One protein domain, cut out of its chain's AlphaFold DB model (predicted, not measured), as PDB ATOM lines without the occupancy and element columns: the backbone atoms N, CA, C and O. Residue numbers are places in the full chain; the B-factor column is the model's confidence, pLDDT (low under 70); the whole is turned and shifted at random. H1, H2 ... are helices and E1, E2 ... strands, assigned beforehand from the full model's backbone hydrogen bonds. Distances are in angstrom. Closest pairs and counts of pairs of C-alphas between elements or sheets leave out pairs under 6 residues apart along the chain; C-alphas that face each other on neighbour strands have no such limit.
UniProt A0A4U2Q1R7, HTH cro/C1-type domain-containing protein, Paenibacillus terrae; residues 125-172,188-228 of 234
ATOM      1  N   HIS A 125     143.081  62.195 213.612       89.00
ATOM      2  CA  HIS A 125     141.778  62.716 214.038       89.00
ATOM      3  C   HIS A 125     141.226  63.688 212.993       89.00
ATOM      4  O   HIS A 125     141.967  64.475 212.409       89.00
ATOM      5  N   PHE A 126     139.915  63.638 212.754       87.44
ATOM      6  CA  PHE A 126     139.232  64.566 211.857       87.44
ATOM      7  C   PHE A 126     138.783  65.800 212.644       87.44
ATOM      8  O   PHE A 126     137.998  65.681 213.585       87.44
ATOM      9  N   GLY A 127     139.269  66.976 212.248       91.38
ATOM     10  CA  GLY A 127     138.882  68.270 212.806       91.38
ATOM     11  C   GLY A 127     138.053  69.098 211.824       91.38
ATOM     12  O   GLY A 127     138.262  69.029 210.615       91.38
ATOM     13  N   CYS A 128     137.123  69.904 212.335       88.81
ATOM     14  CA  CYS A 128     136.310  70.816 211.535       88.81
ATOM     15  C   CYS A 128     136.123  72.159 212.249       88.81
ATOM     16  O   CYS A 128     135.819  72.196 213.443       88.81
ATOM     17  N   TYR A 129     136.239  73.243 211.483       90.00
ATOM     18  CA  TYR A 129     135.838  74.590 211.874       90.00
ATOM     19  C   TYR A 129     134.738  75.075 210.932       90.00
ATOM     20  O   TYR A 129     134.908  75.048 209.715       90.00
ATOM     21  N   VAL A 130     133.629  75.561 211.489       90.44
ATOM     22  CA  VAL A 130     132.569  76.233 210.726       90.44
ATOM     23  C   VAL A 130     132.545  77.692 211.138       90.44
ATOM     24  O   VAL A 130     132.487  78.012 212.329       90.44
ATOM     25  N   TYR A 131     132.570  78.581 210.153       92.44
ATOM     26  CA  TYR A 131     132.485  80.017 210.363       92.44
ATOM     27  C   TYR A 131     131.353  80.624 209.537       92.44
ATOM     28  O   TYR A 131     130.992  80.128 208.473       92.44
ATOM     29  N   GLN A 132     130.802  81.725 210.034       91.81
ATOM     30  CA  GLN A 132     129.879  82.573 209.293       91.81
ATOM     31  C   GLN A 132     130.666  83.718 208.659       91.81
ATOM     32  O   GLN A 132     131.413  84.405 209.358       91.81
ATOM     33  N   ALA A 133     130.481  83.930 207.357       91.00
ATOM     34  CA  ALA A 133     131.009  85.082 206.635       91.00
ATOM     35  C   ALA A 133     129.918  86.145 206.452       91.00
ATOM     36  O   ALA A 133     128.774  85.822 206.135       91.00
ATOM     37  N   PHE A 134     130.282  87.409 206.640       91.75
ATOM     38  CA  PHE A 134     129.410  88.561 206.432       91.75
ATOM     39  C   PHE A 134     129.801  89.300 205.146       91.75
ATOM     40  O   PHE A 134     130.951  89.251 204.706       91.75
ATOM     41  N   GLN A 135     128.842  90.008 204.544       90.94
ATOM     42  CA  GLN A 135     129.055  90.748 203.289       90.94
ATOM     43  C   GLN A 135     130.077  91.887 203.421       90.94
ATOM     44  O   GLN A 135     130.688  92.283 202.436       90.94
ATOM     45  N   ASP A 136     130.287  92.395 204.632       92.38
ATOM     46  CA  ASP A 136     131.230  93.474 204.933       92.38
ATOM     47  C   ASP A 136     132.663  92.984 205.208       92.38
ATOM     48  O   ASP A 136     133.479  93.718 205.763       92.38
ATOM     49  N   GLY A 137     132.971  91.733 204.855       91.38
ATOM     50  CA  GLY A 137     134.300  91.150 205.038       91.38
ATOM     51  C   GLY A 137     134.599  90.723 206.476       91.38
ATOM     52  O   GLY A 137     135.723  90.323 206.780       91.38
ATOM     53  N   ARG A 138     133.619  90.764 207.382       94.69
ATOM     54  CA  ARG A 138     133.766  90.191 208.722       94.69
ATOM     55  C   ARG A 138     133.448  88.698 208.729       94.69
ATOM     56  O   ARG A 138     132.764  88.175 207.849       94.69
ATOM     57  N   MET A 139     133.906  88.004 209.764       94.50
ATOM     58  CA  MET A 139     133.596  86.599 210.016       94.50
ATOM     59  C   MET A 139     133.493  86.294 211.511       94.50
ATOM     60  O   MET A 139     133.960  87.070 212.342       94.50
ATOM     61  N   ARG A 140     132.908  85.146 211.860       93.00
ATOM     62  CA  ARG A 140     132.974  84.566 213.212       93.00
ATOM     63  C   ARG A 140     132.989  83.045 213.157       93.00
ATOM     64  O   ARG A 140     132.263  82.464 212.353       93.00
ATOM     65  N   PHE A 141     133.759  82.400 214.027       91.31
ATOM     66  CA  PHE A 141     133.688  80.949 214.211       91.31
ATOM     67  C   PHE A 141     132.426  80.590 214.994       91.31
ATOM     68  O   PHE A 141     132.124  81.211 216.008       91.31
ATOM     69  N   VAL A 142     131.678  79.606 214.502       88.88
ATOM     70  CA  VAL A 142     130.406  79.149 215.086       88.88
ATOM     71  C   VAL A 142     130.556  77.753 215.683       88.88
ATOM     72  O   VAL A 142     129.882  77.413 216.653       88.88
ATOM     73  N   TYR A 143     131.459  76.948 215.128       88.81
ATOM     74  CA  TYR A 143     131.682  75.584 215.573       88.81
ATOM     75  C   TYR A 143     133.137  75.172 215.373       88.81
ATOM     76  O   TYR A 143     133.755  75.519 214.367       88.81
ATOM     77  N   SER A 144     133.656  74.407 216.329       91.75
ATOM     78  CA  SER A 144     134.945  73.731 216.250       91.75
ATOM     79  C   SER A 144     134.825  72.385 216.952       91.75
ATOM     80  O   SER A 144     134.312  72.316 218.075       91.75
ATOM     81  N   LYS A 145     135.238  71.309 216.284       90.81
ATOM     82  CA  LYS A 145     135.263  69.980 216.893       90.81
ATOM     83  C   LYS A 145     136.261  69.061 216.212       90.81
ATOM     84  O   LYS A 145     136.405  69.092 214.994       90.81
ATOM     85  N   GLU A 146     136.838  68.178 217.014       93.38
ATOM     86  CA  GLU A 146     137.665  67.059 216.579       93.38
ATOM     87  C   GLU A 146     136.987  65.727 216.919       93.38
ATOM     88  O   GLU A 146     136.212  65.617 217.882       93.38
ATOM     89  N   THR A 147     137.245  64.697 216.114       91.38
ATOM     90  CA  THR A 147     136.816  63.339 216.443       91.38
ATOM     91  C   THR A 147     137.548  62.857 217.686       91.38
ATOM     92  O   THR A 147     138.725  63.125 217.885       91.38
ATOM     93  N   LYS A 148     136.844  62.112 218.542       91.88
ATOM     94  CA  LYS A 148     137.467  61.458 219.706       91.88
ATOM     95  C   LYS A 148     138.269  60.216 219.324       91.88
ATOM     96  O   LYS A 148     139.147  59.809 220.068       91.88
ATOM     97  N   ASN A 149     137.895  59.601 218.207       90.62
ATOM     98  CA  ASN A 149     138.518  58.395 217.687       90.62
ATOM     99  C   ASN A 149     139.332  58.758 216.448       90.62
ATOM    100  O   ASN A 149     138.931  59.650 215.685       90.62
ATOM    101  N   ALA A 150     140.425  58.033 216.241       90.12
ATOM    102  CA  ALA A 150     141.178  58.107 215.005       90.12
ATOM    103  C   ALA A 150     140.338  57.577 213.832       90.12
ATOM    104  O   ALA A 150     139.512  56.673 213.988       90.12
ATOM    105  N   VAL A 151     140.558  58.161 212.666       88.38
ATOM    106  CA  VAL A 151     139.974  57.797 211.381       88.38
ATOM    107  C   VAL A 151     141.095  57.431 210.412       88.38
ATOM    108  O   VAL A 151     142.227  57.899 210.555       88.38
ATOM    109  N   ASP A 152     140.773  56.576 209.448       83.12
ATOM    110  CA  ASP A 152     141.654  56.269 208.327       83.12
ATOM    111  C   ASP A 152     141.406  57.231 207.149       83.12
ATOM    112  O   ASP A 152     140.469  58.041 207.148       83.12
ATOM    113  N   TYR A 153     142.248  57.130 206.120       80.06
ATOM    114  CA  TYR A 153     142.132  57.946 204.910       80.06
ATOM    115  C   TYR A 153     140.776  57.812 204.220       80.06
ATOM    116  O   TYR A 153     140.230  58.805 203.741       80.06
ATOM    117  N   LYS A 154     140.209  56.603 204.182       78.69
ATOM    118  CA  LYS A 154     138.943  56.351 203.497       78.69
ATOM    119  C   LYS A 154     137.795  57.065 204.207       78.69
ATOM    120  O   LYS A 154     137.062  57.822 203.575       78.69
ATOM    121  N   ALA A 155     137.674  56.882 205.519       78.69
ATOM    122  CA  ALA A 155     136.649  57.518 206.337       78.69
ATOM    123  C   ALA A 155     136.775  59.049 206.327       78.69
ATOM    124  O   ALA A 155     135.762  59.755 206.325       78.69
ATOM    125  N   PHE A 156     138.005  59.570 206.285       85.12
ATOM    126  CA  PHE A 156     138.254  61.000 206.132       85.12
ATOM    127  C   PHE A 156     137.734  61.533 204.791       85.12
ATOM    128  O   PHE A 156     136.951  62.483 204.781       85.12
ATOM    129  N   VAL A 157     138.117  60.906 203.671       75.06
ATOM    130  CA  VAL A 157     137.701  61.321 202.320       75.06
ATOM    131  C   VAL A 157     136.184  61.236 202.157       75.06
ATOM    132  O   VAL A 157     135.574  62.177 201.658       75.06
ATOM    133  N   GLU A 158     135.556  60.159 202.636       76.19
ATOM    134  CA  GLU A 158     134.097  60.002 202.607       76.19
ATOM    135  C   GLU A 158     133.370  61.064 203.445       76.19
ATOM    136  O   GLU A 158     132.286  61.518 203.081       76.19
ATOM    137  N   SER A 159     133.943  61.467 204.580       84.38
ATOM    138  CA  SER A 159     133.361  62.525 205.409       84.38
ATOM    139  C   SER A 159     133.507  63.886 204.735       84.38
ATOM    140  O   SER A 159     132.545  64.650 204.672       84.38
ATOM    141  N   LEU A 160     134.693  64.178 204.190       81.50
ATOM    142  CA  LEU A 160     134.981  65.425 203.492       81.50
ATOM    143  C   LEU A 160     134.100  65.600 202.250       81.50
ATOM    144  O   LEU A 160     133.551  66.681 202.055       81.50
ATOM    145  N   SER A 161     133.911  64.550 201.445       62.56
ATOM    146  CA  SER A 161     133.079  64.621 200.238       62.56
ATOM    147  C   SER A 161     131.623  64.959 200.558       62.56
ATOM    148  O   SER A 161     131.027  65.789 199.876       62.56
ATOM    149  N   ARG A 162     131.067  64.400 201.643       80.56
ATOM    150  CA  ARG A 162     129.722  64.750 202.127       80.56
ATOM    151  C   ARG A 162     129.629  66.214 202.545       80.56
ATOM    152  O   ARG A 162     128.655  66.871 202.200       80.56
ATOM    153  N   PHE A 163     130.634  66.732 203.258       83.44
ATOM    154  CA  PHE A 163     130.659  68.147 203.639       83.44
ATOM    155  C   PHE A 163     130.725  69.072 202.421       83.44
ATOM    156  O   PHE A 163     129.984  70.049 202.373       83.44
ATOM    157  N   VAL A 164     131.580  68.762 201.444       70.12
ATOM    158  CA  VAL A 164     131.708  69.551 200.209       70.12
ATOM    159  C   VAL A 164     130.395  69.548 199.432       70.12
ATOM    160  O   VAL A 164     129.891  70.620 199.114       70.12
ATOM    161  N   ALA A 165     129.803  68.372 199.210       63.25
ATOM    162  CA  ALA A 165     128.543  68.244 198.484       63.25
ATOM    163  C   ALA A 165     127.409  69.046 199.144       63.25
ATOM    164  O   ALA A 165     126.684  69.760 198.457       63.25
ATOM    165  N   GLU A 166     127.284  68.984 200.473       77.38
ATOM    166  CA  GLU A 166     126.259  69.734 201.207       77.38
ATOM    167  C   GLU A 166     126.459  71.254 201.061       77.38
ATOM    168  O   GLU A 166     125.511  71.986 200.783       77.38
ATOM    169  N   ILE A 167     127.699  71.743 201.196       74.94
ATOM    170  CA  ILE A 167     128.020  73.171 201.032       74.94
ATOM    171  C   ILE A 167     127.713  73.641 199.606       74.94
ATOM    172  O   ILE A 167     127.139  74.718 199.421       74.94
ATOM    173  N   GLU A 168     128.088  72.853 198.599       67.50
ATOM    174  CA  GLU A 168     127.815  73.163 197.198       67.50
ATOM    175  C   GLU A 168     126.309  73.213 196.931       67.50
ATOM    176  O   GLU A 168     125.837  74.198 196.370       67.50
ATOM    177  N   MET A 169     125.532  72.235 197.409       67.06
ATOM    178  CA  MET A 169     124.071  72.230 197.253       67.06
ATOM    179  C   MET A 169     123.423  73.513 197.797       67.06
ATOM    180  O   MET A 169     122.684  74.178 197.067       67.06
ATOM    181  N   HIS A 170     123.763  73.926 199.023       66.69
ATOM    182  CA  HIS A 170     123.230  75.162 199.624       66.69
ATOM    183  C   HIS A 170     123.762  76.447 198.984       66.69
ATOM    184  O   HIS A 170     123.138  77.498 199.112       66.69
ATOM    185  N   SER A 171     124.886  76.390 198.268       62.78
ATOM    186  CA  SER A 171     125.394  77.540 197.504       62.78
ATOM    187  C   SER A 171     124.550  77.835 196.256       62.78
ATOM    188  O   SER A 171     124.609  78.950 195.735       62.78
ATOM    189  N   TYR A 172     123.747  76.868 195.793       52.28
ATOM    190  CA  TYR A 172     122.898  76.988 194.602       52.28
ATOM    191  C   TYR A 172     121.388  76.992 194.896       52.28
ATOM    192  O   TYR A 172     120.621  77.489 194.071       52.28
ATOM    193  N   LYS A 188     119.054  70.562 215.251       65.75
ATOM    194  CA  LYS A 188     118.737  71.232 216.525       65.75
ATOM    195  C   LYS A 188     119.993  71.774 217.212       65.75
ATOM    196  O   LYS A 188     119.968  72.863 217.783       65.75
ATOM    197  N   HIS A 189     121.106  71.044 217.125       66.81
ATOM    198  CA  HIS A 189     122.390  71.521 217.639       66.81
ATOM    199  C   HIS A 189     122.910  72.722 216.836       66.81
ATOM    200  O   HIS A 189     123.302  73.721 217.436       66.81
ATOM    201  N   ALA A 190     122.843  72.671 215.503       76.38
ATOM    202  CA  ALA A 190     123.204  73.795 214.642       76.38
ATOM    203  C   ALA A 190     122.338  75.037 214.925       76.38
ATOM    204  O   ALA A 190     122.872  76.128 215.115       76.38
ATOM    205  N   ALA A 191     121.019  74.864 215.060       72.81
ATOM    206  CA  ALA A 191     120.090  75.930 215.430       72.81
ATOM    207  C   ALA A 191     120.409  76.514 216.819       72.81
ATOM    208  O   ALA A 191     120.397  77.731 216.999       72.81
ATOM    209  N   SER A 192     120.766  75.668 217.790       75.00
ATOM    210  CA  SER A 192     121.193  76.112 219.122       75.00
ATOM    211  C   SER A 192     122.504  76.897 219.086       75.00
ATOM    212  O   SER A 192     122.616  77.899 219.788       75.00
ATOM    213  N   LEU A 193     123.494  76.475 218.291       76.81
ATOM    214  CA  LEU A 193     124.756  77.205 218.120       76.81
ATOM    215  C   LEU A 193     124.519  78.556 217.445       76.81
ATOM    216  O   LEU A 193     125.049  79.573 217.890       76.81
ATOM    217  N   PHE A 194     123.665  78.586 216.421       80.38
ATOM    218  CA  PHE A 194     123.266  79.826 215.777       80.38
ATOM    219  C   PHE A 194     122.572  80.766 216.769       80.38
ATOM    220  O   PHE A 194     122.983  81.916 216.905       80.38
ATOM    221  N   LYS A 195     121.603  80.276 217.544       76.88
ATOM    222  CA  LYS A 195     120.935  81.060 218.589       76.88
ATOM    223  C   LYS A 195     121.922  81.574 219.643       76.88
ATOM    224  O   LYS A 195     121.932  82.769 219.931       76.88
ATOM    225  N   ALA A 196     122.811  80.719 220.147       75.94
ATOM    226  CA  ALA A 196     123.845  81.106 221.105       75.94
ATOM    227  C   ALA A 196     124.780  82.190 220.543       75.94
ATOM    228  O   ALA A 196     125.172  83.104 221.265       75.94
ATOM    229  N   SER A 197     125.083  82.144 219.242       82.38
ATOM    230  CA  SER A 197     125.884  83.174 218.579       82.38
ATOM    231  C   SER A 197     125.203  84.546 218.526       82.38
ATOM    232  O   SER A 197     125.887  85.562 218.413       82.38
ATOM    233  N   LEU A 198     123.870  84.595 218.595       81.69
ATOM    234  CA  LEU A 198     123.101  85.837 218.669       81.69
ATOM    235  C   LEU A 198     122.972  86.329 220.118       81.69
ATOM    236  O   LEU A 198     123.118  87.521 220.372       81.69
ATOM    237  N   GLU A 199     122.735  85.416 221.064       85.00
ATOM    238  CA  GLU A 199     122.527  85.738 222.484       85.00
ATOM    239  C   GLU A 199     123.825  86.100 223.222       85.00
ATOM    240  O   GLU A 199     123.824  86.963 224.101       85.00
ATOM    241  N   TYR A 200     124.949  85.483 222.847       87.56
ATOM    242  CA  TYR A 200     126.240  85.629 223.525       87.56
ATOM    243  C   TYR A 200     127.338  86.102 222.561       87.56
ATOM    244  O   TYR A 200     128.331  85.402 222.356       87.56
ATOM    245  N   PRO A 201     127.242  87.315 221.987       81.75
ATOM    246  CA  PRO A 201     128.151  87.773 220.929       81.75
ATOM    247  C   PRO A 201     129.626  87.820 221.353       81.75
ATOM    248  O   PRO A 201     130.516  87.692 220.519       81.75
ATOM    249  N   LYS A 202     129.915  87.955 222.654       85.25
ATOM    250  CA  LYS A 202     131.291  87.908 223.176       85.25
ATOM    251  C   LYS A 202     131.912  86.507 223.127       85.25
ATOM    252  O   LYS A 202     133.128  86.406 223.036       85.25
ATOM    253  N   ALA A 203     131.098  85.452 223.190       84.25
ATOM    254  CA  ALA A 203     131.559  84.070 223.046       84.25
ATOM    255  C   ALA A 203     131.786  83.681 221.573       84.25
ATOM    256  O   ALA A 203     132.482  82.711 221.296       84.25
ATOM    257  N   PHE A 204     131.233  84.464 220.638       86.69
ATOM    258  CA  PHE A 204     131.335  84.266 219.192       86.69
ATOM    259  C   PHE A 204     131.860  85.549 218.529       86.69
ATOM    260  O   PHE A 204     131.109  86.227 217.816       86.69
ATOM    261  N   PRO A 205     133.122  85.926 218.810       87.88
ATOM    262  CA  PRO A 205     133.658  87.213 218.402       87.88
ATOM    263  C   PRO A 205     133.624  87.367 216.883       87.88
ATOM    264  O   PRO A 205     133.989  86.459 216.133       87.88
ATOM    265  N   ILE A 206     133.199  88.549 216.442       90.94
ATOM    266  CA  ILE A 206     133.260  88.950 215.041       90.94
ATOM    267  C   ILE A 206     134.622  89.595 214.802       90.94
ATOM    268  O   ILE A 206     134.985  90.558 215.476       90.94
ATOM    269  N   LEU A 207     135.353  89.076 213.826       93.06
ATOM    270  CA  LEU A 207     136.683  89.534 213.440       93.06
ATOM    271  C   LEU A 207     136.741  89.845 211.944       93.06
ATOM    272  O   LEU A 207     135.895  89.401 211.167       93.06
ATOM    273  N   ASN A 208     137.723  90.646 211.537       94.38
ATOM    274  CA  ASN A 208     137.959  90.932 210.127       94.38
ATOM    275  C   ASN A 208     138.583  89.695 209.454       94.38
ATOM    276  O   ASN A 208     139.557  89.137 209.963       94.38
ATOM    277  N   LYS A 209     138.015  89.265 208.322       90.75
ATOM    278  CA  LYS A 209     138.480  88.089 207.578       90.75
ATOM    279  C   LYS A 209     139.923  88.239 207.095       90.75
ATOM    280  O   LYS A 209     140.675  87.272 207.147       90.75
ATOM    281  N   ASP A 210     140.331  89.434 206.686       90.38
ATOM    282  CA  ASP A 210     141.691  89.696 206.214       90.38
ATOM    283  C   ASP A 210     142.708  89.556 207.345       90.38
ATOM    284  O   ASP A 210     143.776  88.980 207.146       90.38
ATOM    285  N   SER A 211     142.351  89.983 208.560       89.88
ATOM    286  CA  SER A 211     143.191  89.777 209.744       89.88
ATOM    287  C   SER A 211     143.377  88.293 210.061       89.88
ATOM    288  O   SER A 211     144.476  87.876 210.413       89.88
ATOM    289  N   TRP A 212     142.330  87.476 209.906       89.94
ATOM    290  CA  TRP A 212     142.452  86.024 210.054       89.94
ATOM    291  C   TRP A 212     143.333  85.403 208.970       89.94
ATOM    292  O   TRP A 212     144.225  84.616 209.278       89.94
ATOM    293  N   ASN A 213     143.119  85.788 207.710       86.81
ATOM    294  CA  ASN A 213     143.923  85.304 206.593       86.81
ATOM    295  C   ASN A 213     145.404  85.637 206.791       86.81
ATOM    296  O   ASN A 213     146.254  84.803 206.504       86.81
ATOM    297  N   GLN A 214     145.714  86.828 207.307       90.00
ATOM    298  CA  GLN A 214     147.082  87.214 207.630       90.00
ATOM    299  C   GLN A 214     147.693  86.287 208.685       90.00
ATOM    300  O   GLN A 214     148.739  85.706 208.426       90.00
ATOM    301  N   VAL A 215     147.012  86.066 209.816       90.44
ATOM    302  CA  VAL A 215     147.485  85.146 210.870       90.44
ATOM    303  C   VAL A 215     147.723  83.737 210.322       90.44
ATOM    304  O   VAL A 215     148.732  83.107 210.632       90.44
ATOM    305  N   PHE A 216     146.810  83.243 209.487       86.38
ATOM    306  CA  PHE A 216     146.939  81.929 208.865       86.38
ATOM    307  C   PHE A 216     148.127  81.858 207.893       86.38
ATOM    308  O   PHE A 216     148.902  80.904 207.929       86.38
ATOM    309  N   ASN A 217     148.311  82.880 207.057       85.44
ATOM    310  CA  ASN A 217     149.426  82.949 206.115       85.44
ATOM    311  C   ASN A 217     150.776  83.084 206.830       85.44
ATOM    312  O   ASN A 217     151.745  82.451 206.416       85.44
ATOM    313  N   ASP A 218     150.836  83.854 207.917       90.69
ATOM    314  CA  ASP A 218     152.033  83.992 208.747       90.69
ATOM    315  C   ASP A 218     152.415  82.642 209.379       90.69
ATOM    316  O   ASP A 218     153.589  82.265 209.379       90.69
ATOM    317  N   PHE A 219     151.424  81.869 209.842       88.12
ATOM    318  CA  PHE A 219     151.631  80.503 210.333       88.12
ATOM    319  C   PHE A 219     152.206  79.578 209.246       88.12
ATOM    320  O   PHE A 219     153.197  78.890 209.493       88.12
ATOM    321  N   LEU A 220     151.643  79.602 208.031       81.50
ATOM    322  CA  LEU A 220     152.145  78.804 206.905       81.50
ATOM    323  C   LEU A 220     153.566  79.204 206.484       81.50
ATOM    324  O   LEU A 220     154.387  78.350 206.147       81.50
ATOM    325  N   ALA A 221     153.874  80.500 206.497       82.88
ATOM    326  CA  ALA A 221     155.206  80.994 206.168       82.88
ATOM    327  C   ALA A 221     156.246  80.539 207.204       82.88
ATOM    328  O   ALA A 221     157.360  80.167 206.831       82.88
ATOM    329  N   ALA A 222     155.880  80.525 208.490       85.50
ATOM    330  CA  ALA A 222     156.742  80.045 209.564       85.50
ATOM    331  C   ALA A 222     157.025  78.537 209.450       85.50
ATOM    332  O   ALA A 222     158.182  78.134 209.565       85.50
ATOM    333  N   SER A 223     156.012  77.712 209.148       76.69
ATOM    334  CA  SER A 223     156.194  76.257 209.010       76.69
ATOM    335  C   SER A 223     157.077  75.870 207.816       76.69
ATOM    336  O   SER A 223     157.824  74.900 207.879       76.69
ATOM    337  N   GLN A 224     157.057  76.655 206.735       72.94
ATOM    338  CA  GLN A 224     157.915  76.426 205.563       72.94
ATOM    339  C   GLN A 224     159.384  76.835 205.777       72.94
ATOM    340  O   GLN A 224     160.261  76.411 205.019       72.94
ATOM    341  N   GLN A 225     159.673  77.688 206.765       68.31
ATOM    342  CA  GLN A 225     161.046  78.088 207.095       68.31
ATOM    343  C   GLN A 225     161.760  77.038 207.951       68.31
ATOM    344  O   GLN A 225     162.964  76.845 207.779       68.31
ATOM    345  N   THR A 226     161.030  76.335 208.819       59.50
ATOM    346  CA  THR A 226     161.554  75.226 209.632       59.50
ATOM    347  C   THR A 226     162.021  74.046 208.773       59.50
ATOM    348  O   THR A 226     163.147  73.593 208.959       59.50
ATOM    349  N   ASP A 227     161.272  73.662 207.734       56.59
ATOM    350  CA  ASP A 227     161.637  72.532 206.855       56.59
ATOM    351  C   ASP A 227     162.896  72.794 206.002       56.59
ATOM    352  O   ASP A 227     163.623  71.877 205.625       56.59
ATOM    353  N   LYS A 228     163.205  74.064 205.700       52.34
ATOM    354  CA  LYS A 228     164.417  74.447 204.946       52.34
ATOM    355  C   LYS A 228     165.671  74.561 205.818       52.34
ATOM    356  O   LYS A 228     166.776  74.607 205.275       52.34
TER     357      LYS A 228
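Overview. This is residues 125 to 172 and 188 to 228 of the 234 residues of the protein "HTH cro/C1-type domain-containing protein" of Paenibacillus terrae (UniProt A0A4U2Q1R7). A two-strand hairpin, E1 and E2, makes the middle of an open, loose arrangement, and three helices spread out from it without touching one another. H2 packs on E2 with its residues 190 to 197, H3 starts beside the first residues of E2, and residues 161 to 172 of H1 and 213 to 228 of H3 stick out as free arms. The printed part has 89 residues with two named strands and three named helices, in the order E1, E2, H1, H2, H3; the sheet's order is E1 - E2, antiparallel, and the class is mixed, helices and strands. The whole is loose, with a radius of gyration of the C-alphas of 16.1 A and spans of 45 by 32 by 30 A.

Along the chain. Find C-alpha 127 at (138.882, 68.270, 212.806); here E1 begins, and it runs over residues 127 to 133, 19.6 A. Next look at residues 138 to 146, where E2 runs for 24.7 A. H1 follows at residues 153 to 172, 29.0 A from first to last C-alpha. Past the cut, find C-alpha 188 at (118.737, 71.232, 216.525), from which H2 runs to residue 199, 16.1 A. H3, residues 209 to 228, is 29.4 A long and ends at C-alpha 228, (164.417, 74.447, 204.946).

Arrangement. Begin with the hairpin of E1 and E2, antiparallel at 161 degrees between their directions. Look for N 128 and O 145, 2.9 A apart, and N 142 and O 130, 2.8 A apart, both within hydrogen-bond range. E2 and H2 have 4 pairs of C-alphas within 8 A, the closest being those of Val 142 and Leu 193, 6.7 A apart. E2 and H3 have 2 such pairs, the closest C-alphas being those of Arg 138 and Lys 209, 5.3 A apart. Just before H3, residues 207 to 208 form a short antiparallel pairing with residues 138 to 139 of E2. E1 is apart from H1 and H2, and only just apart from H3, at 8.1 A. H1, H2 and H3 are apart from one another. In H1 and H2 every O i to N i+4 pair is within hydrogen-bond range; in H3 it is 14 of 16.

Size, cuts and confidence. The two C-alphas farthest apart are those of Lys 188 and Lys 228, 47.2 A. Residues 173 to 187 are not printed, and C-alphas 172 and 188 stand 23.0 A apart across this cut. Of the links that are printed whole, E1 to E2 is tight, while E2 to H1 and H2 to H3 are short. The mean pLDDT of the printed part is 82.4; look for values under 70 at residues 161, 165, 168 to 172, 188 to 189 and 225 to 228.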